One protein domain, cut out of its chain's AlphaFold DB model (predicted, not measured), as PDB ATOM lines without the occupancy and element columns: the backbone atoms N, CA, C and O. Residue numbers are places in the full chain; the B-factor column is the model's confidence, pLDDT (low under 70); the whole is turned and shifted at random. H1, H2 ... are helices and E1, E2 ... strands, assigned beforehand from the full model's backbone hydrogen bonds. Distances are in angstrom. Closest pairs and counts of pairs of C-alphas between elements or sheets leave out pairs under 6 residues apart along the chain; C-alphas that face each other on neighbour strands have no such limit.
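What this domain is: This is residues 241 to 438 of the 439 residues of the protein "Carboxypeptidase regulatory-like domain-containing protein" of Herpetosiphonaceae bacterium (UniProt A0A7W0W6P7). A strongly twisted sheet of six strands forms the middle of three layers, with helices H1 and H5 packed over one face and short H7 over the other. H2, H3 and H4 stay off the sheet, and residues 398 to 403 stick out. The printed part has 198 residues, with eight named helices and seven named strands in the order H1 H2 H3 H4 H5 H6 E1 E2 E3 E4 E5 E6 H7 E7 H8; the sheet's order is E1 E7 E2 E3 E5 E6, antiparallel throughout. The class is mixed, helices and strands, with under half of the residues in named elements. The whole is compact, with a radius of gyration of the C-alphas of 15.8 A and spans of 44 by 41 by 31 A.

How they stand to each other: H1, residues 251 to 262, touches H5, residues 301 to 311, with its residues 255 to 260 alone, at a steep tilt of 43 degrees, opposite ways; their closest C-alphas, of Ile 256 and Cys 308, are 4.9 A apart. H2, residues 267 to 273, is not on the sheet. H3, residues 276 to 279, only just touches H5, with 3 pairs of C-alphas within 8 A, the closest being Leu 278 and Ile 307 at 6.1 A. H4, residues 283 to 287, is close to H5 but not clearly touching, with C-alphas 283 and 303 closest at 7.1 A. H6, residues 327 to 330, is on the same face of the sheet as H1 and H5. E1, residues 337 to 339, is an edge strand beside E7, residues 426 to 432, with N 338 and O 431 2.9 A apart. E2, residues 351 to 355, pairs with E7 through N 353 and O 428, 2.8 A, and forms a hairpin with E3, residues 362 to 368, where N 352 and O 366 are 2.9 A apart. H1 stands 10.8 A over the sheet and runs across the strands, at 80 degrees to E3 on the local plane; H5, at a height of 8.8 A, lies over E3. E4, residues 372 to 375, pairs with no named strand. E5, residues 390 to 392, pairs with E3 through N 367 and O 391, 3.0 A, and forms a hairpin with E6, residues 410 to 412, through N 410 and O 392, 2.8 A. H7, residues 414 to 419, is on the opposite face from H1, at a height of 8.8 A. H8, residues 433 to 436, only grazes the sheet. O i to N i+4 pairs are within hydrogen-bond range throughout H1, H2 and H7, in 6 of 7 in H5 and 0 of 1 in H4, which has 2 of 2 O i to N i+3 pairs; H3, H6 and H8 are too short for an O i to N i+4 pair.

Where its parts are: H1 begins at C-alpha 251 (97.100, 131.262, 57.750), and H8 ends at C-alpha 436 (106.835, 122.981, 62.027). From first to last C-alpha, H1 and H5 each measure 15.9 A, E3 16.8 A and E7 19.9 A.

The domain as a whole: The two C-alphas farthest apart, of Ala 248 and Ala 400, are 47.6 A apart. The printed part has no cut. The links H4 to H5, H5 to H6, E1 to E2, E4 to E5 and E5 to E6 are long. The mean pLDDT of the printed part is 83.3, and residue 292, residues 319 to 323, 357 to 360 and 395 to 408 are under 70.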
ATOM      1  N   SER A 241      90.174 131.614  69.311       89.94
ATOM      2  CA  SER A 241      91.508 131.640  69.896       89.94
ATOM      3  C   SER A 241      91.690 132.893  70.749       89.94
ATOM      4  O   SER A 241      91.204 133.976  70.422       89.94
ATOM      5  N   ALA A 242      92.404 132.725  71.850       90.38
ATOM      6  CA  ALA A 242      92.870 133.783  72.728       90.38
ATOM      7  C   ALA A 242      94.403 133.842  72.771       90.38
ATOM      8  O   ALA A 242      94.977 134.435  73.683       90.38
ATOM      9  N   LEU A 243      95.075 133.226  71.793       89.44
ATOM     10  CA  LEU A 243      96.514 133.372  71.614       89.44
ATOM     11  C   LEU A 243      96.856 134.845  71.329       89.44
ATOM     12  O   LEU A 243      96.331 135.406  70.362       89.44
ATOM     13  N   PRO A 244      97.761 135.476  72.104       88.44
ATOM     14  CA  PRO A 244      98.124 136.880  71.898       88.44
ATOM     15  C   PRO A 244      98.677 137.173  70.499       88.44
ATOM     16  O   PRO A 244      98.451 138.245  69.947       88.44
ATOM     17  N   ASN A 245      99.379 136.207  69.904       89.12
ATOM     18  CA  ASN A 245      99.975 136.300  68.575       89.12
ATOM     19  C   ASN A 245      99.114 135.668  67.470       89.12
ATOM     20  O   ASN A 245      99.609 135.519  66.356       89.12
ATOM     21  N   TYR A 246      97.850 135.311  67.735       87.94
ATOM     22  CA  TYR A 246      96.998 134.602  66.771       87.94
ATOM     23  C   TYR A 246      96.997 135.266  65.386       87.94
ATOM     24  O   TYR A 246      97.221 134.596  64.384       87.94
ATOM     25  N   GLY A 247      96.833 136.594  65.317       75.75
ATOM     26  CA  GLY A 247      96.805 137.335  64.049       75.75
ATOM     27  C   GLY A 247      98.117 137.315  63.252       75.75
ATOM     28  O   GLY A 247      98.088 137.545  62.046       75.75
ATOM     29  N   ALA A 248      99.245 137.019  63.904       88.31
ATOM     30  CA  ALA A 248     100.560 136.900  63.278       88.31
ATOM     31  C   ALA A 248     100.890 135.463  62.837       88.31
ATOM     32  O   ALA A 248     101.860 135.260  62.111       88.31
ATOM     33  N   LEU A 249     100.096 134.466  63.249       86.81
ATOM     34  CA  LEU A 249     100.299 133.077  62.844       86.81
ATOM     35  C   LEU A 249     100.050 132.899  61.344       86.81
ATOM     36  O   LEU A 249      99.135 133.496  60.755       86.81
ATOM     37  N   HIS A 250     100.821 131.992  60.743       94.00
ATOM     38  CA  HIS A 250     100.629 131.596  59.358       94.00
ATOM     39  C   HIS A 250      99.165 131.160  59.114       94.00
ATOM     40  O   HIS A 250      98.603 130.434  59.941       94.00
ATOM     41  N   PRO A 251      98.519 131.543  57.989       81.88
ATOM     42  CA  PRO A 251      97.100 131.262  57.750       81.88
ATOM     43  C   PRO A 251      96.709 129.786  57.894       81.88
ATOM     44  O   PRO A 251      95.648 129.487  58.430       81.88
ATOM     45  N   LYS A 252      97.584 128.857  57.484       89.06
ATOM     46  CA  LYS A 252      97.346 127.416  57.676       89.06
ATOM     47  C   LYS A 252      97.330 126.996  59.152       89.06
ATOM     48  O   LYS A 252      96.529 126.153  59.526       89.06
ATOM     49  N   VAL A 253      98.170 127.592  60.000       92.75
ATOM     50  CA  VAL A 253      98.176 127.308  61.447       92.75
ATOM     51  C   VAL A 253      96.900 127.853  62.090       92.75
ATOM     52  O   VAL A 253      96.261 127.155  62.875       92.75
ATOM     53  N   ARG A 254      96.461 129.056  61.692       88.62
ATOM     54  CA  ARG A 254      95.152 129.589  62.105       88.62
ATOM     55  C   ARG A 254      94.001 128.683  61.684       88.62
ATOM     56  O   ARG A 254      93.141 128.409  62.505       88.62
ATOM     57  N   ALA A 255      94.030 128.151  60.462       80.44
ATOM     58  CA  ALA A 255      92.999 127.236  59.980       80.44
ATOM     59  C   ALA A 255      92.901 125.943  60.814       80.44
ATOM     60  O   ALA A 255      91.789 125.482  61.058       80.44
ATOM     61  N   ILE A 256      94.022 125.396  61.311       94.00
ATOM     62  CA  ILE A 256      93.996 124.265  62.260       94.00
ATOM     63  C   ILE A 256      93.228 124.663  63.529       94.00
ATOM     64  O   ILE A 256      92.333 123.937  63.961       94.00
ATOM     65  N   ILE A 257      93.575 125.815  64.116       91.94
ATOM     66  CA  ILE A 257      92.952 126.325  65.345       91.94
ATOM     67  C   ILE A 257      91.456 126.545  65.123       91.94
ATOM     68  O   ILE A 257      90.634 126.020  65.868       91.94
ATOM     69  N   ASP A 258      91.096 127.292  64.083       85.50
ATOM     70  CA  ASP A 258      89.714 127.666  63.799       85.50
ATOM     71  C   ASP A 258      88.855 126.435  63.532       85.50
ATOM     72  O   ASP A 258      87.750 126.331  64.067       85.50
ATOM     73  N   GLN A 259      89.374 125.467  62.770       92.81
ATOM     74  CA  GLN A 259      88.668 124.220  62.516       92.81
ATOM     75  C   GLN A 259      88.439 123.449  63.819       92.81
ATOM     76  O   GLN A 259      87.302 123.070  64.095       92.81
ATOM     77  N   ALA A 260      89.466 123.280  64.654       95.69
ATOM     78  CA  ALA A 260      89.351 122.573  65.927       95.69
ATOM     79  C   ALA A 260      88.341 123.238  66.878       95.69
ATOM     80  O   ALA A 260      87.478 122.569  67.443       95.69
ATOM     81  N   LEU A 261      88.391 124.566  67.011       92.81
ATOM     82  CA  LEU A 261      87.448 125.319  67.843       92.81
ATOM     83  C   LEU A 261      86.024 125.277  67.278       92.81
ATOM     84  O   LEU A 261      85.058 125.200  68.044       92.81
ATOM     85  N   SER A 262      85.880 125.269  65.948       87.25
ATOM     86  CA  SER A 262      84.587 125.092  65.279       87.25
ATOM     87  C   SER A 262      83.975 123.719  65.542       87.25
ATOM     88  O   SER A 262      82.758 123.573  65.433       87.25
ATOM     89  N   MET A 263      84.805 122.730  65.880       92.00
ATOM     90  CA  MET A 263      84.385 121.362  66.131       92.00
ATOM     91  C   MET A 263      83.976 121.119  67.580       92.00
ATOM     92  O   MET A 263      83.427 120.062  67.830       92.00
ATOM     93  N   LEU A 264      84.152 122.054  68.521       89.88
ATOM     94  CA  LEU A 264      83.682 121.884  69.904       89.88
ATOM     95  C   LEU A 264      82.145 121.768  69.996       89.88
ATOM     96  O   LEU A 264      81.403 122.507  69.338       89.88
ATOM     97  N   GLY A 265      81.674 120.892  70.886       82.12
ATOM     98  CA  GLY A 265      80.262 120.671  71.196       82.12
ATOM     99  C   GLY A 265      79.730 119.317  70.716       82.12
ATOM    100  O   GLY A 265      80.451 118.325  70.661       82.12
ATOM    101  N   ASP A 266      78.433 119.274  70.411       80.19
ATOM    102  CA  ASP A 266      77.720 118.057  70.008       80.19
ATOM    103  C   ASP A 266      78.243 117.480  68.677       80.19
ATOM    104  O   ASP A 266      78.214 118.159  67.653       80.19
ATOM    105  N   GLU A 267      78.689 116.220  68.682       78.44
ATOM    106  CA  GLU A 267      79.323 115.553  67.530       78.44
ATOM    107  C   GLU A 267      78.443 115.510  66.282       78.44
ATOM    108  O   GLU A 267      78.941 115.740  65.182       78.44
ATOM    109  N   ARG A 268      77.133 115.276  66.428       78.25
ATOM    110  CA  ARG A 268      76.217 115.203  65.278       78.25
ATOM    111  C   ARG A 268      76.047 116.572  64.634       78.25
ATOM    112  O   ARG A 268      76.144 116.701  63.417       78.25
ATOM    113  N   SER A 269      75.875 117.596  65.465       78.12
ATOM    114  CA  SER A 269      75.811 118.991  65.030       78.12
ATOM    115  C   SER A 269      77.120 119.441  64.377       78.12
ATOM    116  O   SER A 269      77.110 120.202  63.409       78.12
ATOM    117  N   VAL A 270      78.261 118.965  64.885       84.38
ATOM    118  CA  VAL A 270      79.576 119.212  64.287       84.38
ATOM    119  C   VAL A 270      79.673 118.528  62.930       84.38
ATOM    120  O   VAL A 270      79.972 119.215  61.956       84.38
ATOM    121  N   TYR A 271      79.364 117.232  62.842       87.69
ATOM    122  CA  TYR A 271      79.357 116.466  61.596       87.69
ATOM    123  C   TYR A 271      78.523 117.166  60.519       87.69
ATOM    124  O   TYR A 271      79.011 117.429  59.424       87.69
ATOM    125  N   ASP A 272      77.291 117.559  60.849       83.81
ATOM    126  CA  ASP A 272      76.381 118.220  59.905       83.81
ATOM    127  C   ASP A 272      76.874 119.595  59.443       83.81
ATOM    128  O   ASP A 272      76.481 120.073  58.382       83.81
ATOM    129  N   SER A 273      77.763 120.223  60.211       78.62
ATOM    130  CA  SER A 273      78.369 121.502  59.849       78.62
ATOM    131  C   SER A 273      79.626 121.384  58.988       78.62
ATOM    132  O   SER A 273      80.075 122.390  58.434       78.62
ATOM    133  N   LEU A 274      80.222 120.192  58.901       80.50
ATOM    134  CA  LEU A 274      81.422 119.974  58.105       80.50
ATOM    135  C   LEU A 274      81.080 119.994  56.603       80.50
ATOM    136  O   LEU A 274      80.048 119.461  56.194       80.50
ATOM    137  N   PRO A 275      81.960 120.543  55.747       78.06
ATOM    138  CA  PRO A 275      81.916 120.308  54.308       78.06
ATOM    139  C   PRO A 275      81.880 118.810  53.979       78.06
ATOM    140  O   PRO A 275      82.515 118.012  54.667       78.06
ATOM    141  N   ALA A 276      81.210 118.427  52.888       81.31
ATOM    142  CA  ALA A 276      81.010 117.021  52.517       81.31
ATOM    143  C   ALA A 276      82.321 116.210  52.430       81.31
ATOM    144  O   ALA A 276      82.367 115.053  52.841       81.31
ATOM    145  N   ASN A 277      83.408 116.821  51.951       81.94
ATOM    146  CA  ASN A 277      84.719 116.171  51.893       81.94
ATOM    147  C   ASN A 277      85.320 115.906  53.287       81.94
ATOM    148  O   ASN A 277      86.048 114.935  53.449       81.94
ATOM    149  N   LEU A 278      85.014 116.738  54.288       87.25
ATOM    150  CA  LEU A 278      85.446 116.535  55.674       87.25
ATOM    151  C   LEU A 278      84.497 115.594  56.428       87.25
ATOM    152  O   LEU A 278      84.961 114.807  57.244       87.25
ATOM    153  N   GLN A 279      83.198 115.592  56.106       88.38
ATOM    154  CA  GLN A 279      82.241 114.605  56.630       88.38
ATOM    155  C   GLN A 279      82.663 113.172  56.303       88.38
ATOM    156  O   GLN A 279      82.573 112.295  57.155       88.38
ATOM    157  N   GLN A 280      83.161 112.935  55.086       89.69
ATOM    158  CA  GLN A 280      83.658 111.623  54.653       89.69
ATOM    159  C   GLN A 280      84.862 111.126  55.465       89.69
ATOM    160  O   GLN A 280      85.138 109.928  55.462       89.69
ATOM    161  N   MET A 281      85.575 112.020  56.156       90.69
ATOM    162  CA  MET A 281      86.704 111.656  57.013       90.69
ATOM    163  C   MET A 281      86.266 111.183  58.402       90.69
ATOM    164  O   MET A 281      87.073 110.582  59.106       90.69
ATOM    165  N   CYS A 282      85.022 111.441  58.811       90.56
ATOM    166  CA  CYS A 282      84.505 111.005  60.103       90.56
ATOM    167  C   CYS A 282      84.174 109.509  60.076       90.56
ATOM    168  O   CYS A 282      83.536 109.026  59.137       90.56
ATOM    169  N   TYR A 283      84.503 108.791  61.148       88.12
ATOM    170  CA  TYR A 283      84.153 107.383  61.322       88.12
ATOM    171  C   TYR A 283      82.650 107.148  61.149       88.12
ATOM    172  O   TYR A 283      82.219 106.197  60.491       88.12
ATOM    173  N   GLY A 284      81.840 108.085  61.645       85.56
ATOM    174  CA  GLY A 284      80.393 108.029  61.552       85.56
ATOM    175  C   GLY A 284      79.806 108.086  60.150       85.56
ATOM    176  O   GLY A 284      78.650 107.696  59.968       85.56
ATOM    177  N   ALA A 285      80.574 108.517  59.145       88.81
ATOM    178  CA  ALA A 285      80.120 108.528  57.757       88.81
ATOM    179  C   ALA A 285      79.808 107.118  57.235       88.81
ATOM    180  O   ALA A 285      78.907 106.954  56.414       88.81
ATOM    181  N   GLN A 286      80.486 106.090  57.759       87.38
ATOM    182  CA  GLN A 286      80.242 104.687  57.401       87.38
ATOM    183  C   GLN A 286      78.839 104.212  57.810       87.38
ATOM    184  O   GLN A 286      78.314 103.251  57.250       87.38
ATOM    185  N   PHE A 287      78.220 104.904  58.765       83.88
ATOM    186  CA  PHE A 287      76.949 104.529  59.371       83.88
ATOM    187  C   PHE A 287      75.820 105.493  59.004       83.88
ATOM    188  O   PHE A 287      74.741 105.408  59.579       83.88
ATOM    189  N   ILE A 288      76.025 106.397  58.039       82.25
ATOM    190  CA  ILE A 288      75.061 107.460  57.710       82.25
ATOM    191  C   ILE A 288      73.688 106.934  57.250       82.25
ATOM    192  O   ILE A 288      72.685 107.629  57.377       82.25
ATOM    193  N   ASN A 289      73.630 105.691  56.764       82.94
ATOM    194  CA  ASN A 289      72.392 105.037  56.335       82.94
ATOM    195  C   ASN A 289      71.622 104.359  57.486       82.94
ATOM    196  O   ASN A 289      70.520 103.867  57.264       82.94
ATOM    197  N   ASP A 290      72.183 104.326  58.697       75.81
ATOM    198  CA  ASP A 290      71.567 103.728  59.882       75.81
ATOM    199  C   ASP A 290      71.614 104.713  61.067       75.81
ATOM    200  O   ASP A 290      72.551 104.685  61.871       75.81
ATOM    201  N   PRO A 291      70.602 105.593  61.215       72.88
ATOM    202  CA  PRO A 291      70.533 106.556  62.318       72.88
ATOM    203  C   PRO A 291      70.449 105.924  63.714       72.88
ATOM    204  O   PRO A 291      70.677 106.623  64.709       72.88
ATOM    205  N   ASN A 292      70.150 104.622  63.800       65.94
ATOM    206  CA  ASN A 292      70.113 103.871  65.053       65.94
ATOM    207  C   ASN A 292      71.475 103.272  65.421       65.94
ATOM    208  O   ASN A 292      71.652 102.814  66.553       65.94
ATOM    209  N   ASN A 293      72.447 103.292  64.507       72.00
ATOM    210  CA  ASN A 293      73.789 102.837  64.805       72.00
ATOM    211  C   ASN A 293      74.429 103.729  65.877       72.00
ATOM    212  O   ASN A 293      74.359 104.960  65.821       72.00
ATOM    213  N   GLN A 294      75.103 103.109  66.844       70.38
ATOM    214  CA  GLN A 294      75.811 103.829  67.905       70.38
ATOM    215  C   GLN A 294      76.887 104.787  67.374       70.38
ATOM    216  O   GLN A 294      77.163 105.788  68.026       70.38
ATOM    217  N   TYR A 295      77.445 104.501  66.195       76.81
ATOM    218  CA  TYR A 295      78.467 105.314  65.542       76.81
ATOM    219  C   TYR A 295      77.882 106.286  64.506       76.81
ATOM    220  O   TYR A 295      78.627 106.915  63.763       76.81
ATOM    221  N   TYR A 296      76.555 106.426  64.406       79.50
ATOM    222  CA  TYR A 296      75.938 107.365  63.469       79.50
ATOM    223  C   TYR A 296      76.446 108.797  63.700       79.50
ATOM    224  O   TYR A 296      76.171 109.388  64.751       79.50
ATOM    225  N   LYS A 297      77.148 109.343  62.691       84.44
ATOM    226  CA  LYS A 297      77.809 110.665  62.711       84.44
ATOM    227  C   LYS A 297      78.856 110.847  63.823       84.44
ATOM    228  O   LYS A 297      79.132 111.970  64.231       84.44
ATOM    229  N   ASP A 298      79.430 109.750  64.303       84.25
ATOM    230  CA  ASP A 298      80.536 109.755  65.257       84.25
ATOM    231  C   ASP A 298      81.806 110.410  64.679       84.25
ATOM    232  O   ASP A 298      82.109 110.273  63.487       84.25
ATOM    233  N   ILE A 299      82.544 111.114  65.538       88.81
ATOM    234  CA  ILE A 299      83.832 111.751  65.242       88.81
ATOM    235  C   ILE A 299      84.812 111.263  66.304       88.81
ATOM    236  O   ILE A 299      84.751 111.681  67.459       88.81
ATOM    237  N   VAL A 300      85.737 110.388  65.918       87.75
ATOM    238  CA  VAL A 300      86.714 109.847  66.870       87.75
ATOM    239  C   VAL A 300      87.957 110.732  66.971       87.75
ATOM    240  O   VAL A 300      88.215 111.588  66.123       87.75
ATOM    241  N   CYS A 301      88.771 110.505  68.002       89.50
ATOM    242  CA  CYS A 301      90.004 111.250  68.275       89.50
ATOM    243  C   CYS A 301      90.893 111.527  67.047       89.50
ATOM    244  O   CYS A 301      91.327 112.660  66.834       89.50
ATOM    245  N   ALA A 302      91.138 110.516  66.210       90.88
ATOM    246  CA  ALA A 302      91.963 110.655  65.014       90.88
ATOM    247  C   ALA A 302      91.270 111.455  63.901       90.88
ATOM    248  O   ALA A 302      91.958 112.142  63.141       90.88
ATOM    249  N   ASP A 303      89.938 111.407  63.814       93.44
ATOM    250  CA  ASP A 303      89.165 112.176  62.836       93.44
ATOM    251  C   ASP A 303      89.315 113.664  63.115       93.44
ATOM    252  O   ASP A 303      89.626 114.416  62.200       93.44
ATOM    253  N   LEU A 304      89.178 114.080  64.381       94.62
ATOM    254  CA  LEU A 304      89.353 115.474  64.797       94.62
ATOM    255  C   LEU A 304      90.684 116.040  64.295       94.62
ATOM    256  O   LEU A 304      90.704 117.065  63.615       94.62
ATOM    257  N   VAL A 305      91.792 115.360  64.601       95.69
ATOM    258  CA  VAL A 305      93.130 115.812  64.197       95.69
ATOM    259  C   VAL A 305      93.256 115.832  62.671       95.69
ATOM    260  O   VAL A 305      93.703 116.828  62.099       95.69
ATOM    261  N   SER A 306      92.804 114.767  62.001       95.00
ATOM    262  CA  SER A 306      92.914 114.633  60.543       95.00
ATOM    263  C   SER A 306      92.097 115.698  59.812       95.00
ATOM    264  O   SER A 306      92.585 116.288  58.853       95.00
ATOM    265  N   ILE A 307      90.881 115.982  60.282       95.00
ATOM    266  CA  ILE A 307      89.986 117.008  59.738       95.00
ATOM    267  C   ILE A 307      90.604 118.395  59.910       95.00
ATOM    268  O   ILE A 307      90.607 119.169  58.957       95.00
ATOM    269  N   CYS A 308      91.172 118.708  61.080       96.12
ATOM    270  CA  CYS A 308      91.812 120.007  61.317       96.12
ATOM    271  C   CYS A 308      93.016 120.234  60.392       96.12
ATOM    272  O   CYS A 308      93.166 121.309  59.811       96.12
ATOM    273  N   LEU A 309      93.852 119.209  60.207       95.50
ATOM    274  CA  LEU A 309      94.989 119.263  59.288       95.50
ATOM    275  C   LEU A 309      94.538 119.345  57.818       95.50
ATOM    276  O   LEU A 309      95.055 120.168  57.061       95.50
ATOM    277  N   ALA A 310      93.545 118.550  57.411       92.94
ATOM    278  CA  ALA A 310      93.018 118.561  56.047       92.94
ATOM    279  C   ALA A 310      92.319 119.883  55.695       92.94
ATOM    280  O   ALA A 310      92.530 120.412  54.605       92.94
ATOM    281  N   ALA A 311      91.545 120.458  56.620       85.12
ATOM    282  CA  ALA A 311      90.904 121.763  56.446       85.12
ATOM    283  C   ALA A 311      91.930 122.893  56.253       85.12
ATOM    284  O   ALA A 311      91.698 123.824  55.485       85.12
ATOM    285  N   ALA A 312      93.096 122.782  56.894       88.38
ATOM    286  CA  ALA A 312      94.229 123.682  56.698       88.38
ATOM    287  C   ALA A 312      95.063 123.378  55.432       88.38
ATOM    288  O   ALA A 312      96.038 124.079  55.134       88.38
ATOM    289  N   GLY A 313      94.685 122.353  54.662       88.62
ATOM    290  CA  GLY A 313      95.338 121.965  53.415       88.62
ATOM    291  C   GLY A 313      96.675 121.252  53.616       88.62
ATOM    292  O   GLY A 313      97.589 121.466  52.813       88.62
ATOM    293  N   PHE A 314      96.823 120.476  54.693       92.38
ATOM    294  CA  PHE A 314      97.942 119.551  54.884       92.38
ATOM    295  C   PHE A 314      97.590 118.152  54.383       92.38
ATOM    296  O   PHE A 314      96.431 117.729  54.412       92.38
ATOM    297  N   ASN A 315      98.609 117.417  53.945       88.19
ATOM    298  CA  ASN A 315      98.432 116.041  53.519       88.19
ATOM    299  C   ASN A 315      98.316 115.107  54.735       88.19
ATOM    300  O   ASN A 315      99.263 114.949  55.503       88.19
ATOM    301  N   VAL A 316      97.158 114.462  54.869       84.62
ATOM    302  CA  VAL A 316      96.867 113.441  55.891       84.62
ATOM    303  C   VAL A 316      96.588 112.065  55.275       84.62
ATOM    304  O   VAL A 316      95.931 111.220  55.874       84.62
ATOM    305  N   SER A 317      97.074 111.815  54.056       79.50
ATOM    306  CA  SER A 317      97.045 110.486  53.441       79.50
ATOM    307  C   SER A 317      98.100 109.589  54.086       79.50
ATOM    308  O   SER A 317      99.237 109.488  53.625       79.50
ATOM    309  N   TRP A 318      97.721 108.939  55.182       76.00
ATOM    310  CA  TRP A 318      98.572 107.973  55.862       76.00
ATOM    311  C   TRP A 318      98.808 106.759  54.957       76.00
ATOM    312  O   TRP A 318      97.870 106.103  54.515       76.00
ATOM    313  N   SER A 319     100.070 106.445  54.662       57.50
ATOM    314  CA  SER A 319     100.475 105.454  53.652       57.50
ATOM    315  C   SER A 319     100.286 103.987  54.071       57.50
ATOM    316  O   SER A 319     100.980 103.109  53.560       57.50
ATOM    317  N   SER A 320      99.409 103.699  55.035       58.91
ATOM    318  CA  SER A 320      99.190 102.346  55.553       58.91
ATOM    319  C   SER A 320      97.778 101.858  55.239       58.91
ATOM    320  O   SER A 320      96.830 102.633  55.262       58.91
ATOM    321  N   GLY A 321      97.618 100.554  54.993       54.88
ATOM    322  CA  GLY A 321      96.301  99.915  54.846       54.88
ATOM    323  C   GLY A 321      95.519  99.779  56.163       54.88
ATOM    324  O   GLY A 321      94.569  99.004  56.227       54.88
ATOM    325  N   ALA A 322      95.949 100.461  57.230       61.56
ATOM    326  CA  ALA A 322      95.261 100.472  58.514       61.56
ATOM    327  C   ALA A 322      94.031 101.389  58.465       61.56
ATOM    328  O   ALA A 322      93.943 102.298  57.640       61.56
ATOM    329  N   ASN A 323      93.089 101.170  59.383       69.88
ATOM    330  CA  ASN A 323      91.902 102.009  59.518       69.88
ATOM    331  C   ASN A 323      92.322 103.497  59.685       69.88
ATOM    332  O   ASN A 323      93.094 103.803  60.601       69.88
ATOM    333  N   PRO A 324      91.865 104.424  58.815       73.50
ATOM    334  CA  PRO A 324      92.263 105.838  58.854       73.50
ATOM    335  C   PRO A 324      91.822 106.556  60.138       73.50
ATOM    336  O   PRO A 324      92.431 107.548  60.523       73.50
ATOM    337  N   HIS A 325      90.835 106.009  60.849       83.88
ATOM    338  CA  HIS A 325      90.275 106.547  62.090       83.88
ATOM    339  C   HIS A 325      91.087 106.155  63.345       83.88
ATOM    340  O   HIS A 325      90.622 106.295  64.475       83.88
ATOM    341  N   MET A 326      92.302 105.613  63.177       83.12
ATOM    342  CA  MET A 326      93.152 105.161  64.282       83.12
ATOM    343  C   MET A 326      94.170 106.214  64.718       83.12
ATOM    344  O   MET A 326      94.920 106.754  63.906       83.12
ATOM    345  N   ALA A 327      94.317 106.382  66.034       87.19
ATOM    346  CA  ALA A 327      95.379 107.186  66.644       87.19
ATOM    347  C   ALA A 327      96.799 106.754  66.217       87.19
ATOM    348  O   ALA A 327      97.728 107.557  66.264       87.19
ATOM    349  N   GLN A 328      96.972 105.504  65.764       86.56
ATOM    350  CA  GLN A 328      98.258 104.934  65.345       86.56
ATOM    351  C   GLN A 328      98.997 105.761  64.291       86.56
ATOM    352  O   GLN A 328     100.227 105.778  64.299       86.56
ATOM    353  N   HIS A 329      98.275 106.452  63.412       86.62
ATOM    354  CA  HIS A 329      98.887 107.293  62.378       86.62
ATOM    355  C   HIS A 329      99.706 108.449  62.955       86.62
ATOM    356  O   HIS A 329     100.617 108.949  62.303       86.62
ATOM    357  N   TYR A 330      99.419 108.817  64.202       89.56
ATOM    358  CA  TYR A 330     100.091 109.874  64.942       89.56
ATOM    359  C   TYR A 330     101.135 109.352  65.933       89.56
ATOM    360  O   TYR A 330     101.797 110.150  66.589       89.56
ATOM    361  N   ALA A 331     101.310 108.032  66.065       86.88
ATOM    362  CA  ALA A 331     102.395 107.490  66.874       86.88
ATOM    363  C   ALA A 331     103.741 108.050  66.383       86.88
ATOM    364  O   ALA A 331     103.923 108.178  65.178       86.88
ATOM    365  N   PRO A 332     104.697 108.383  67.264       77.12
ATOM    366  CA  PRO A 332     106.009 108.837  66.818       77.12
ATOM    367  C   PRO A 332     106.742 107.735  66.044       77.12
ATOM    368  O   PRO A 332     106.709 106.567  66.431       77.12
ATOM    369  N   GLY A 333     107.401 108.113  64.946       72.56
ATOM    370  CA  GLY A 333     108.071 107.175  64.036       72.56
ATOM    371  C   GLY A 333     107.811 107.395  62.536       72.56
ATOM    372  O   GLY A 333     108.749 107.209  61.760       72.56
ATOM    373  N   PRO A 334     106.609 107.813  62.081       74.56
ATOM    374  CA  PRO A 334     106.363 108.167  60.690       74.56
ATOM    375  C   PRO A 334     107.278 109.301  60.231       74.56
ATOM    376  O   PRO A 334     107.495 110.272  60.953       74.56
ATOM    377  N   ALA A 335     107.760 109.218  58.989       72.94
ATOM    378  CA  ALA A 335     108.681 110.206  58.427       72.94
ATOM    379  C   ALA A 335     108.092 111.628  58.348       72.94
ATOM    380  O   ALA A 335     108.854 112.591  58.259       72.94
ATOM    381  N   THR A 336     106.766 111.770  58.382       86.12
ATOM    382  CA  THR A 336     106.037 113.045  58.300       86.12
ATOM    383  C   THR A 336     105.869 113.747  59.650       86.12
ATOM    384  O   THR A 336     105.600 114.947  59.677       86.12
ATOM    385  N   LEU A 337     106.067 113.041  60.767       90.12
ATOM    386  CA  LEU A 337     105.908 113.567  62.123       90.12
ATOM    387  C   LEU A 337     107.271 113.759  62.795       90.12
ATOM    388  O   LEU A 337     108.230 113.039  62.518       90.12
ATOM    389  N   THR A 338     107.357 114.738  63.690       91.81
ATOM    390  CA  THR A 338     108.520 114.962  64.561       91.81
ATOM    391  C   THR A 338     108.068 114.878  66.009       91.81
ATOM    392  O   THR A 338     107.104 115.544  66.380       91.81
ATOM    393  N   GLU A 339     108.735 114.052  66.816       93.38
ATOM    394  CA  GLU A 339     108.513 114.013  68.265       93.38
ATOM    395  C   GLU A 339     109.111 115.270  68.909       93.38
ATOM    396  O   GLU A 339     110.260 115.616  68.638       93.38
ATOM    397  N   ILE A 340     108.327 115.957  69.741       94.06
ATOM    398  CA  ILE A 340     108.722 117.198  70.414       94.06
ATOM    399  C   ILE A 340     108.957 116.899  71.894       94.06
ATOM    400  O   ILE A 340     108.003 116.685  72.648       94.06
ATOM    401  N   THR A 341     110.223 116.906  72.308       91.19
ATOM    402  CA  THR A 341     110.656 116.562  73.673       91.19
ATOM    403  C   THR A 341     110.896 117.771  74.577       91.19
ATOM    404  O   THR A 341     110.983 117.599  75.788       91.19
ATOM    405  N   ASP A 342     110.996 118.981  74.021       92.88
ATOM    406  CA  ASP A 342     111.162 120.213  74.800       92.88
ATOM    407  C   ASP A 342     109.818 120.680  75.364       92.88
ATOM    408  O   ASP A 342     109.006 121.262  74.645       92.88
ATOM    409  N   ASP A 343     109.582 120.461  76.657       86.44
ATOM    410  CA  ASP A 343     108.336 120.810  77.350       86.44
ATOM    411  C   ASP A 343     107.946 122.299  77.273       86.44
ATOM    412  O   ASP A 343     106.791 122.637  77.557       86.44
ATOM    413  N   SER A 344     108.859 123.187  76.867       90.44
ATOM    414  CA  SER A 344     108.576 124.609  76.654       90.44
ATOM    415  C   SER A 344     108.041 124.941  75.250       90.44
ATOM    416  O   SER A 344     107.304 125.918  75.106       90.44
ATOM    417  N   ASP A 345     108.308 124.110  74.235       93.06
ATOM    418  CA  ASP A 345     107.930 124.362  72.832       93.06
ATOM    419  C   ASP A 345     106.502 123.893  72.509       93.06
ATOM    420  O   ASP A 345     106.295 122.903  71.806       93.06
ATOM    421  N   TRP A 346     105.487 124.546  73.073       94.19
ATOM    422  CA  TRP A 346     104.082 124.283  72.733       94.19
ATOM    423  C   TRP A 346     103.611 125.154  71.580       94.19
ATOM    424  O   TRP A 346     103.549 126.374  71.719       94.19
ATOM    425  N   GLN A 347     103.193 124.517  70.487       96.06
ATOM    426  CA  GLN A 347     102.712 125.220  69.302       96.06
ATOM    427  C   GLN A 347     101.366 124.674  68.827       96.06
ATOM    428  O   GLN A 347     101.163 123.457  68.833       96.06
ATOM    429  N   PRO A 348     100.432 125.536  68.385       94.56
ATOM    430  CA  PRO A 348      99.167 125.081  67.823       94.56
ATOM    431  C   PRO A 348      99.382 124.093  66.673       94.56
ATOM    432  O   PRO A 348     100.189 124.335  65.776       94.56
ATOM    433  N   GLY A 349      98.653 122.978  66.702       94.81
ATOM    434  CA  GLY A 349      98.879 121.854  65.790       94.81
ATOM    435  C   GLY A 349      99.729 120.726  66.381       94.81
ATOM    436  O   GLY A 349      99.853 119.679  65.746       94.81
ATOM    437  N   ASP A 350     100.271 120.897  67.591       97.19
ATOM    438  CA  ASP A 350     100.851 119.794  68.356       97.19
ATOM    439  C   ASP A 350      99.782 118.748  68.680       97.19
ATOM    440  O   ASP A 350      98.720 119.051  69.232       97.19
ATOM    441  N   VAL A 351     100.094 117.494  68.373       96.19
ATOM    442  CA  VAL A 351      99.251 116.341  68.671       96.19
ATOM    443  C   VAL A 351      99.826 115.640  69.892       96.19
ATOM    444  O   VAL A 351     100.980 115.202  69.891       96.19
ATOM    445  N   MET A 352      99.028 115.525  70.948       94.81
ATOM    446  CA  MET A 352      99.364 114.664  72.079       94.81
ATOM    447  C   MET A 352      98.881 113.258  71.775       94.81
ATOM    448  O   MET A 352      97.733 113.067  71.385       94.81
ATOM    449  N   VAL A 353      99.751 112.281  71.972       93.12
ATOM    450  CA  VAL A 353      99.563 110.898  71.556       93.12
ATOM    451  C   VAL A 353      99.717 110.007  72.772       93.12
ATOM    452  O   VAL A 353     100.705 110.112  73.498       93.12
ATOM    453  N   TYR A 354      98.759 109.115  72.979       90.25
ATOM    454  CA  TYR A 354      98.692 108.258  74.159       90.25
ATOM    455  C   TYR A 354      98.701 106.795  73.753       90.25
ATOM    456  O   TYR A 354      98.089 106.433  72.746       90.25
ATOM    457  N   GLY A 355      99.336 105.935  74.546       86.75
ATOM    458  CA  GLY A 355      99.345 104.506  74.258       86.75
ATOM    459  C   GLY A 355      99.770 103.606  75.411       86.75
ATOM    460  O   GLY A 355     100.160 104.054  76.490       86.75
ATOM    461  N   ASN A 356      99.654 102.301  75.158       82.06
ATOM    462  CA  ASN A 356      99.914 101.222  76.111       82.06
ATOM    463  C   ASN A 356     100.956 100.242  75.547       82.06
ATOM    464  O   ASN A 356     100.980  99.999  74.342       82.06
ATOM    465  N   HIS A 357     101.747  99.629  76.435       67.88
ATOM    466  CA  HIS A 357     102.771  98.607  76.167       67.88
ATOM    467  C   HIS A 357     103.966  99.054  75.288       67.88
ATOM    468  O   HIS A 357     103.934 100.078  74.616       67.88
ATOM    469  N   GLY A 358     105.067  98.287  75.346       59.31
ATOM    470  CA  GLY A 358     106.423  98.633  74.870       59.31
ATOM    471  C   GLY A 358     106.683  98.628  73.354       59.31
ATOM    472  O   GLY A 358     107.838  98.589  72.943       59.31
ATOM    473  N   ALA A 359     105.641  98.690  72.526       56.88
ATOM    474  CA  ALA A 359     105.743  99.104  71.127       56.88
ATOM    475  C   ALA A 359     104.923 100.390  70.977       56.88
ATOM    476  O   ALA A 359     103.906 100.518  71.649       56.88
ATOM    477  N   ALA A 360     105.353 101.340  70.138       65.19
ATOM    478  CA  ALA A 360     104.748 102.668  69.961       65.19
ATOM    479  C   ALA A 360     103.328 102.619  69.350       65.19
ATOM    480  O   ALA A 360     103.074 103.146  68.266       65.19
ATOM    481  N   ARG A 361     102.394 101.935  70.018       77.94
ATOM    482  CA  ARG A 361     101.011 101.791  69.598       77.94
ATOM    483  C   ARG A 361     100.168 102.883  70.238       77.94
ATOM    484  O   ARG A 361      99.946 102.850  71.447       77.94
ATOM    485  N   ALA A 362      99.700 103.829  69.436       85.56
ATOM    486  CA  ALA A 362      98.841 104.901  69.917       85.56
ATOM    487  C   ALA A 362      97.377 104.437  69.975       85.56
ATOM    488  O   ALA A 362      96.848 103.887  69.007       85.56
ATOM    489  N   GLY A 363      96.741 104.650  71.125       82.44
ATOM    490  CA  GLY A 363      95.327 104.372  71.381       82.44
ATOM    491  C   GLY A 363      94.446 105.622  71.391       82.44
ATOM    492  O   GLY A 363      93.250 105.503  71.160       82.44
ATOM    493  N   HIS A 364      95.026 106.808  71.602       88.62
ATOM    494  CA  HIS A 364      94.290 108.074  71.602       88.62
ATOM    495  C   HIS A 364      95.156 109.244  71.138       88.62
ATOM    496  O   HIS A 364      96.385 109.201  71.269       88.62
ATOM    497  N   VAL A 365      94.508 110.295  70.636       92.31
ATOM    498  CA  VAL A 365      95.142 111.572  70.301       92.31
ATOM    499  C   VAL A 365      94.287 112.770  70.696       92.31
ATOM    500  O   VAL A 365      93.061 112.720  70.646       92.31
ATOM    501  N   THR A 366      94.939 113.879  71.041       94.44
ATOM    502  CA  THR A 366      94.286 115.185  71.222       94.44
ATOM    503  C   THR A 366      95.078 116.285  70.527       94.44
ATOM    504  O   THR A 366      96.262 116.106  70.232       94.44
ATOM    505  N   LEU A 367      94.427 117.417  70.251       97.50
ATOM    506  CA  LEU A 367      95.018 118.524  69.506       97.50
ATOM    507  C   LEU A 367      95.194 119.749  70.400       97.50
ATOM    508  O   LEU A 367      94.223 120.289  70.929       97.50
ATOM    509  N   TYR A 368      96.430 120.219  70.536       97.69
ATOM    510  CA  TYR A 368      96.715 121.492  71.182       97.69
ATOM    511  C   TYR A 368      96.476 122.653  70.211       97.69
ATOM    512  O   TYR A 368      96.976 122.657  69.083       97.69
ATOM    513  N   VAL A 369      95.719 123.653  70.662       97.44
ATOM    514  CA  VAL A 369      95.298 124.808  69.845       97.44
ATOM    515  C   VAL A 369      95.647 126.155  70.486       97.44
ATOM    516  O   VAL A 369      95.390 127.206  69.901       97.44
ATOM    517  N   GLY A 370      96.254 126.132  71.679       96.69
ATOM    518  CA  GLY A 370      96.484 127.319  72.499       96.69
ATOM    519  C   GLY A 370      95.224 127.790  73.236       96.69
ATOM    520  O   GLY A 370      94.146 127.244  73.016       96.69
ATOM    521  N   PRO A 371      95.337 128.780  74.140       96.62
ATOM    522  CA  PRO A 371      94.211 129.266  74.932       96.62
ATOM    523  C   PRO A 371      93.056 129.739  74.048       96.62
ATOM    524  O   PRO A 371      93.274 130.389  73.024       96.62
ATOM    525  N   PHE A 372      91.825 129.467  74.472       95.81
ATOM    526  CA  PHE A 372      90.615 129.913  73.784       95.81
ATOM    527  C   PHE A 372      89.488 130.280  74.751       95.81
ATOM    528  O   PHE A 372      89.502 129.943  75.934       95.81
ATOM    529  N   GLN A 373      88.488 130.985  74.227       89.12
ATOM    530  CA  GLN A 373      87.285 131.357  74.967       89.12
ATOM    531  C   GLN A 373      86.069 131.458  74.046       89.12
ATOM    532  O   GLN A 373      86.200 131.689  72.844       89.12
ATOM    533  N   GLY A 374      84.875 131.358  74.619       79.62
ATOM    534  CA  GLY A 374      83.607 131.517  73.912       79.62
ATOM    535  C   GLY A 374      82.635 130.390  74.202       79.62
ATOM    536  O   GLY A 374      82.807 129.671  75.176       79.62
ATOM    537  N   THR A 375      81.610 130.248  73.374       79.38
ATOM    538  CA  THR A 375      80.530 129.281  73.600       79.38
ATOM    539  C   THR A 375      80.489 128.289  72.451       79.38
ATOM    540  O   THR A 375      80.420 128.715  71.302       79.38
ATOM    541  N   ASP A 376      80.561 126.991  72.735       82.75
ATOM    542  CA  ASP A 376      80.520 125.960  71.694       82.75
ATOM    543  C   ASP A 376      79.100 125.633  71.218       82.75
ATOM    544  O   ASP A 376      78.108 126.196  71.688       82.75
ATOM    545  N   ARG A 377      79.002 124.679  70.285       76.19
ATOM    546  CA  ARG A 377      77.739 124.244  69.673       76.19
ATOM    547  C   ARG A 377      76.780 123.552  70.638       76.19
ATOM    548  O   ARG A 377      75.596 123.457  70.344       76.19
ATOM    549  N   SER A 378      77.270 123.073  71.783       70.75
ATOM    550  CA  SER A 378      76.419 122.534  72.851       70.75
ATOM    551  C   SER A 378      75.872 123.630  73.777       70.75
ATOM    552  O   SER A 378      75.038 123.359  74.639       70.75
ATOM    553  N   GLY A 379      76.333 124.876  73.612       71.06
ATOM    554  CA  GLY A 379      76.030 125.994  74.498       71.06
ATOM    555  C   GLY A 379      76.959 126.091  75.712       71.06
ATOM    556  O   GLY A 379      76.745 126.958  76.562       71.06
ATOM    557  N   LYS A 380      77.996 125.247  75.811       77.12
ATOM    558  CA  LYS A 380      78.973 125.304  76.903       77.12
ATOM    559  C   LYS A 380      79.918 126.481  76.691       77.12
ATOM    560  O   LYS A 380      80.438 126.683  75.597       77.12
ATOM    561  N   THR A 381      80.134 127.262  77.749       80.31
ATOM    562  CA  THR A 381      80.982 128.460  77.710       80.31
ATOM    563  C   THR A 381      82.351 128.195  78.333       80.31
ATOM    564  O   THR A 381      82.455 127.591  79.399       80.31
ATOM    565  N   TYR A 382      83.393 128.686  77.672       85.12
ATOM    566  CA  TYR A 382      84.795 128.616  78.059       85.12
ATOM    567  C   TYR A 382      85.309 130.021  78.356       85.12
ATOM    568  O   TYR A 382      85.255 130.906  77.497       85.12
ATOM    569  N   SER A 383      85.819 130.220  79.568       87.88
ATOM    570  CA  SER A 383      86.539 131.425  79.973       87.88
ATOM    571  C   SER A 383      88.047 131.175  79.974       87.88
ATOM    572  O   SER A 383      88.502 130.040  80.138       87.88
ATOM    573  N   LEU A 384      88.831 132.252  79.883       88.75
ATOM    574  CA  LEU A 384      90.294 132.181  79.991       88.75
ATOM    575  C   LEU A 384      90.757 131.647  81.349       88.75
ATOM    576  O   LEU A 384      91.764 130.955  81.418       88.75
ATOM    577  N   SER A 385      89.989 131.887  82.415       88.56
ATOM    578  CA  SER A 385      90.271 131.327  83.742       88.56
ATOM    579  C   SER A 385      90.198 129.797  83.783       88.56
ATOM    580  O   SER A 385      90.767 129.185  84.682       88.56
ATOM    581  N   GLY A 386      89.506 129.173  82.823       84.44
ATOM    582  CA  GLY A 386      89.451 127.721  82.683       84.44
ATOM    583  C   GLY A 386      90.723 127.110  82.092       84.44
ATOM    584  O   GLY A 386      90.845 125.890  82.106       84.44
ATOM    585  N   ASN A 387      91.655 127.928  81.579       92.69
ATOM    586  CA  ASN A 387      92.920 127.502  80.968       92.69
ATOM    587  C   ASN A 387      92.763 126.435  79.867       92.69
ATOM    588  O   ASN A 387      93.666 125.629  79.653       92.69
ATOM    589  N   ASN A 388      91.613 126.410  79.185       96.44
ATOM    590  CA  ASN A 388      91.359 125.461  78.108       96.44
ATOM    591  C   ASN A 388      92.231 125.806  76.903       96.44
ATOM    592  O   ASN A 388      92.210 126.942  76.425       96.44
ATOM    593  N   ASP A 389      92.988 124.820  76.435       97.31
ATOM    594  CA  ASP A 389      93.955 124.980  75.351       97.31
ATOM    595  C   ASP A 389      94.117 123.730  74.465       97.31
ATOM    596  O   ASP A 389      94.941 123.705  73.546       97.31
ATOM    597  N   VAL A 390      93.293 122.706  74.707       96.75
ATOM    598  CA  VAL A 390      93.257 121.438  73.972       96.75
ATOM    599  C   VAL A 390      91.829 121.142  73.519       96.75
ATOM    600  O   VAL A 390      90.880 121.357  74.277       96.75
ATOM    601  N   VAL A 391      91.689 120.610  72.304       95.94
ATOM    602  CA  VAL A 391      90.442 120.029  71.789       95.94
ATOM    603  C   VAL A 391      90.606 118.517  71.671       95.94
ATOM    604  O   VAL A 391      91.630 118.010  71.203       95.94
ATOM    605  N   GLU A 392      89.587 117.792  72.115       90.62
ATOM    606  CA  GLU A 392      89.564 116.336  72.183       90.62
ATOM    607  C   GLU A 392      88.226 115.808  71.667       90.62
ATOM    608  O   GLU A 392      87.176 116.371  71.969       90.62
ATOM    609  N   ALA A 393      88.279 114.726  70.895       88.25
ATOM    610  CA  ALA A 393      87.111 114.005  70.396       88.25
ATOM    611  C   ALA A 393      87.042 112.605  71.013       88.25
ATOM    612  O   ALA A 393      87.958 112.185  71.731       88.25
ATOM    613  N   SER A 394      85.957 111.890  70.726       73.44
ATOM    614  CA  SER A 394      85.616 110.640  71.398       73.44
ATOM    615  C   SER A 394      86.707 109.567  71.341       73.44
ATOM    616  O   SER A 394      87.399 109.362  70.334       73.44
ATOM    617  N   MET A 395      86.838 108.858  72.466       66.75
ATOM    618  CA  MET A 395      87.702 107.693  72.629       66.75
ATOM    619  C   MET A 395      86.855 106.431  72.496       66.75
ATOM    620  O   MET A 395      86.039 106.140  73.370       66.75
ATOM    621  N   ASN A 396      87.092 105.629  71.463       55.12
ATOM    622  CA  ASN A 396      86.607 104.254  71.466       55.12
ATOM    623  C   ASN A 396      87.663 103.364  72.134       55.12
ATOM    624  O   ASN A 396      88.707 103.099  71.540       55.12
ATOM    625  N   PHE A 397      87.397 102.888  73.357       44.53
ATOM    626  CA  PHE A 397      88.161 101.788  73.954       44.53
ATOM    627  C   PHE A 397      87.236 100.703  74.539       44.53
ATOM    628  O   PHE A 397      86.434 100.960  75.426       44.53
ATOM    629  N   ASP A 398      87.382  99.508  73.963       41.28
ATOM    630  CA  ASP A 398      86.959  98.151  74.345       41.28
ATOM    631  C   ASP A 398      85.586  97.890  75.024       41.28
ATOM    632  O   ASP A 398      85.324  98.210  76.187       41.28
ATOM    633  N   LEU A 399      84.765  97.123  74.295       40.09
ATOM    634  CA  LEU A 399      83.459  96.550  74.648       40.09
ATOM    635  C   LEU A 399      83.504  95.550  75.820       40.09
ATOM    636  O   LEU A 399      82.449  95.131  76.291       40.09
ATOM    637  N   ALA A 400      84.689  95.172  76.308       35.69
ATOM    638  CA  ALA A 400      84.839  94.235  77.421       35.69
ATOM    639  C   ALA A 400      84.624  94.852  78.819       35.69
ATOM    640  O   ALA A 400      84.291  94.127  79.753       35.69
ATOM    641  N   SER A 401      84.800  96.173  78.986       44.62
ATOM    642  CA  SER A 401      84.717  96.849  80.302       44.62
ATOM    643  C   SER A 401      83.561  97.850  80.443       44.62
ATOM    644  O   SER A 401      83.361  98.421  81.513       44.62
ATOM    645  N   GLY A 402      82.765  98.045  79.386       40.09
ATOM    646  CA  GLY A 402      81.506  98.796  79.445       40.09
ATOM    647  C   GLY A 402      81.622 100.319  79.576       40.09
ATOM    648  O   GLY A 402      80.591 100.977  79.709       40.09
ATOM    649  N   GLN A 403      82.816 100.918  79.509       40.56
ATOM    650  CA  GLN A 403      82.951 102.369  79.655       40.56
ATOM    651  C   GLN A 403      83.010 103.086  78.297       40.56
ATOM    652  O   GLN A 403      84.048 103.163  77.649       40.56
ATOM    653  N   ARG A 404      81.868 103.640  77.871       43.44
ATOM    654  CA  ARG A 404      81.753 104.503  76.684       43.44
ATOM    655  C   ARG A 404      82.038 105.961  77.036       43.44
ATOM    656  O   ARG A 404      81.454 106.477  77.985       43.44
ATOM    657  N   TRP A 405      82.830 106.645  76.216       44.22
ATOM    658  CA  TRP A 405      82.935 108.107  76.223       44.22
ATOM    659  C   TRP A 405      82.674 108.622  74.806       44.22
ATOM    660  O   TRP A 405      83.605 108.920  74.067       44.22
ATOM    661  N   GLY A 406      81.388 108.663  74.448       50.41
ATOM    662  CA  GLY A 406      80.851 109.370  73.285       50.41
ATOM    663  C   GLY A 406      79.943 110.486  73.784       50.41
ATOM    664  O   GLY A 406      78.790 110.220  74.125       50.41
ATOM    665  N   LEU A 407      80.480 111.694  73.971       51.38
ATOM    666  CA  LEU A 407      79.735 112.818  74.563       51.38
ATOM    667  C   LEU A 407      79.950 114.154  73.834       51.38
ATOM    668  O   LEU A 407      79.494 115.185  74.341       51.38
ATOM    669  N   GLY A 408      80.587 114.151  72.662       65.62
ATOM    670  CA  GLY A 408      80.926 115.367  71.933       65.62
ATOM    671  C   GLY A 408      82.424 115.658  71.889       65.62
ATOM    672  O   GLY A 408      83.222 115.106  72.646       65.62
ATOM    673  N   ASN A 409      82.781 116.625  71.051       86.94
ATOM    674  CA  ASN A 409      84.113 117.211  71.029       86.94
ATOM    675  C   ASN A 409      84.236 118.207  72.186       86.94
ATOM    676  O   ASN A 409      83.483 119.182  72.271       86.94
ATOM    677  N   ILE A 410      85.185 117.974  73.082       88.44
ATOM    678  CA  ILE A 410      85.321 118.707  74.338       88.44
ATOM    679  C   ILE A 410      86.602 119.533  74.386       88.44
ATOM    680  O   ILE A 410      87.601 119.244  73.731       88.44
ATOM    681  N   ALA A 411      86.567 120.562  75.226       91.88
ATOM    682  CA  ALA A 411      87.754 121.277  75.656       91.88
ATOM    683  C   ALA A 411      88.429 120.568  76.833       91.88
ATOM    684  O   ALA A 411      87.752 120.071  77.741       91.88
ATOM    685  N   ALA A 412      89.756 120.620  76.853       92.06
ATOM    686  CA  ALA A 412      90.585 120.209  77.972       92.06
ATOM    687  C   ALA A 412      91.760 121.176  78.168       92.06
ATOM    688  O   ALA A 412      92.013 122.072  77.358       92.06
ATOM    689  N   THR A 413      92.494 120.969  79.258       94.12
ATOM    690  CA  THR A 413      93.763 121.655  79.521       94.12
ATOM    691  C   THR A 413      94.943 120.725  79.246       94.12
ATOM    692  O   THR A 413      94.868 119.520  79.514       94.12
ATOM    693  N   ARG A 414      96.080 121.277  78.808       92.38
ATOM    694  CA  ARG A 414      97.355 120.542  78.704       92.38
ATOM    695  C   ARG A 414      97.690 119.786  79.985       92.38
ATOM    696  O   ARG A 414      98.049 118.615  79.926       92.38
ATOM    697  N   LYS A 415      97.494 120.427  81.140       91.31
ATOM    698  CA  LYS A 415      97.756 119.825  82.451       91.31
ATOM    699  C   LYS A 415      96.921 118.563  82.683       91.31
ATOM    700  O   LYS A 415      97.474 117.531  83.044       91.31
ATOM    701  N   GLN A 416      95.611 118.613  82.425       88.88
ATOM    702  CA  GLN A 416      94.737 117.433  82.534       88.88
ATOM    703  C   GLN A 416      95.174 116.314  81.583       88.88
ATOM    704  O   GLN A 416      95.184 115.142  81.958       88.88
ATOM    705  N   CYS A 417      95.558 116.686  80.364       88.31
ATOM    706  CA  CYS A 417      96.058 115.763  79.358       88.31
ATOM    707  C   CYS A 417      97.382 115.089  79.765       88.31
ATOM    708  O   CYS A 417      97.555 113.901  79.496       88.31
ATOM    709  N   GLN A 418      98.295 115.811  80.418       88.19
ATOM    710  CA  GLN A 418      99.601 115.306  80.855       88.19
ATOM    711  C   GLN A 418      99.513 114.474  82.141       88.19
ATOM    712  O   GLN A 418     100.008 113.347  82.175       88.19
ATOM    713  N   ASP A 419      98.866 115.004  83.182       84.19
ATOM    714  CA  ASP A 419      98.887 114.423  84.530       84.19
ATOM    715  C   ASP A 419      98.134 113.087  84.591       84.19
ATOM    716  O   ASP A 419      98.592 112.131  85.214       84.19
ATOM    717  N   GLY A 420      96.983 112.999  83.917       70.81
ATOM    718  CA  GLY A 420      96.158 111.790  83.903       70.81
ATOM    719  C   GLY A 420      96.493 110.813  82.779       70.81
ATOM    720  O   GLY A 420      95.970 109.700  82.784       70.81
ATOM    721  N   ARG A 421      97.287 111.239  81.779       81.88
ATOM    722  CA  ARG A 421      97.602 110.506  80.529       81.88
ATOM    723  C   ARG A 421      96.392 109.825  79.878       81.88
ATOM    724  O   ARG A 421      96.548 108.831  79.181       81.88
ATOM    725  N   ARG A 422      95.175 110.301  80.168       78.50
ATOM    726  CA  ARG A 422      93.897 109.655  79.818       78.50
ATOM    727  C   ARG A 422      93.826 108.157  80.174       78.50
ATOM    728  O   ARG A 422      93.160 107.396  79.488       78.50
ATOM    729  N   GLY A 423      94.514 107.737  81.238       79.75
ATOM    730  CA  GLY A 423      94.583 106.335  81.666       79.75
ATOM    731  C   GLY A 423      95.578 105.466  80.885       79.75
ATOM    732  O   GLY A 423      95.646 104.264  81.127       79.75
ATOM    733  N   TYR A 424      96.369 106.050  79.982       84.50
ATOM    734  CA  TYR A 424      97.401 105.346  79.222       84.50
ATOM    735  C   TYR A 424      98.750 105.330  79.949       84.50
ATOM    736  O   TYR A 424      99.083 106.218  80.738       84.50
ATOM    737  N   GLN A 425      99.565 104.316  79.656       87.12
ATOM    738  CA  GLN A 425     100.876 104.139  80.290       87.12
ATOM    739  C   GLN A 425     101.871 105.235  79.897       87.12
ATOM    740  O   GLN A 425     102.667 105.683  80.730       87.12
ATOM    741  N   TRP A 426     101.815 105.694  78.646       88.31
ATOM    742  CA  TRP A 426     102.693 106.734  78.130       88.31
ATOM    743  C   TRP A 426     101.923 107.803  77.353       88.31
ATOM    744  O   TRP A 426     100.857 107.559  76.790       88.31
ATOM    745  N   PHE A 427     102.513 108.996  77.326       90.44
ATOM    746  CA  PHE A 427     102.107 110.119  76.493       90.44
ATOM    747  C   PHE A 427     103.350 110.643  75.772       90.44
ATOM    748  O   PHE A 427     104.437 110.678  76.351       90.44
ATOM    749  N   LYS A 428     103.182 111.029  74.511       92.31
ATOM    750  CA  LYS A 428     104.194 111.689  73.691       92.31
ATOM    751  C   LYS A 428     103.558 112.844  72.937       92.31
ATOM    752  O   LYS A 428     102.347 112.857  72.729       92.31
ATOM    753  N   ARG A 429     104.367 113.800  72.497       94.12
ATOM    754  CA  ARG A 429     103.906 114.918  71.676       94.12
ATOM    755  C   ARG A 429     104.587 114.879  70.325       94.12
ATOM    756  O   ARG A 429     105.802 114.708  70.248       94.12
ATOM    757  N   VAL A 430     103.803 115.046  69.273       95.06
ATOM    758  CA  VAL A 430     104.296 115.076  67.899       95.06
ATOM    759  C   VAL A 430     103.756 116.293  67.166       95.06
ATOM    760  O   VAL A 430     102.684 116.803  67.483       95.06
ATOM    761  N   ARG A 431     104.487 116.732  66.147       95.12
ATOM    762  CA  ARG A 431     104.088 117.803  65.233       95.12
ATOM    763  C   ARG A 431     104.282 117.339  63.798       95.12
ATOM    764  O   ARG A 431     105.276 116.678  63.487       95.12
ATOM    765  N   LEU A 432     103.358 117.694  62.908       94.81
ATOM    766  CA  LEU A 432     103.558 117.499  61.473       94.81
ATOM    767  C   LEU A 432     104.729 118.372  61.003       94.81
ATOM    768  O   LEU A 432     104.758 119.567  61.293       94.81
ATOM    769  N   LYS A 433     105.688 117.804  60.263       93.50
ATOM    770  CA  LYS A 433     106.874 118.545  59.792       93.50
ATOM    771  C   LYS A 433     106.510 119.786  58.981       93.50
ATOM    772  O   LYS A 433     107.121 120.827  59.172       93.50
ATOM    773  N   GLU A 434     105.480 119.698  58.144       93.88
ATOM    774  CA  GLU A 434     104.968 120.844  57.381       93.88
ATOM    775  C   GLU A 434     104.366 121.943  58.266       93.88
ATOM    776  O   GLU A 434     104.396 123.110  57.892       93.88
ATOM    777  N   VAL A 435     103.826 121.605  59.441       94.12
ATOM    778  CA  VAL A 435     103.369 122.612  60.413       94.12
ATOM    779  C   VAL A 435     104.576 123.263  61.082       94.12
ATOM    780  O   VAL A 435     104.604 124.479  61.229       94.12
ATOM    781  N   ALA A 436     105.606 122.478  61.415       92.06
ATOM    782  CA  ALA A 436     106.835 122.981  62.027       92.06
ATOM    783  C   ALA A 436     107.578 124.010  61.157       92.06
ATOM    784  O   ALA A 436     108.246 124.873  61.704       92.06
ATOM    785  N   THR A 437     107.457 123.963  59.825       93.69
ATOM    786  CA  THR A 437     108.082 124.968  58.942       93.69
ATOM    787  C   THR A 437     107.313 126.292  58.863       93.69
ATOM    788  O   THR A 437     107.734 127.190  58.139       93.69
ATOM    789  N   LEU A 438     106.153 126.395  59.519       92.50
ATOM    790  CA  LEU A 438     105.252 127.556  59.474       92.50
ATOM    791  C   LEU A 438     105.116 128.272  60.827       92.50
ATOM    792  O   LEU A 438     104.373 129.255  60.914       92.50
TER     793      LEU A 438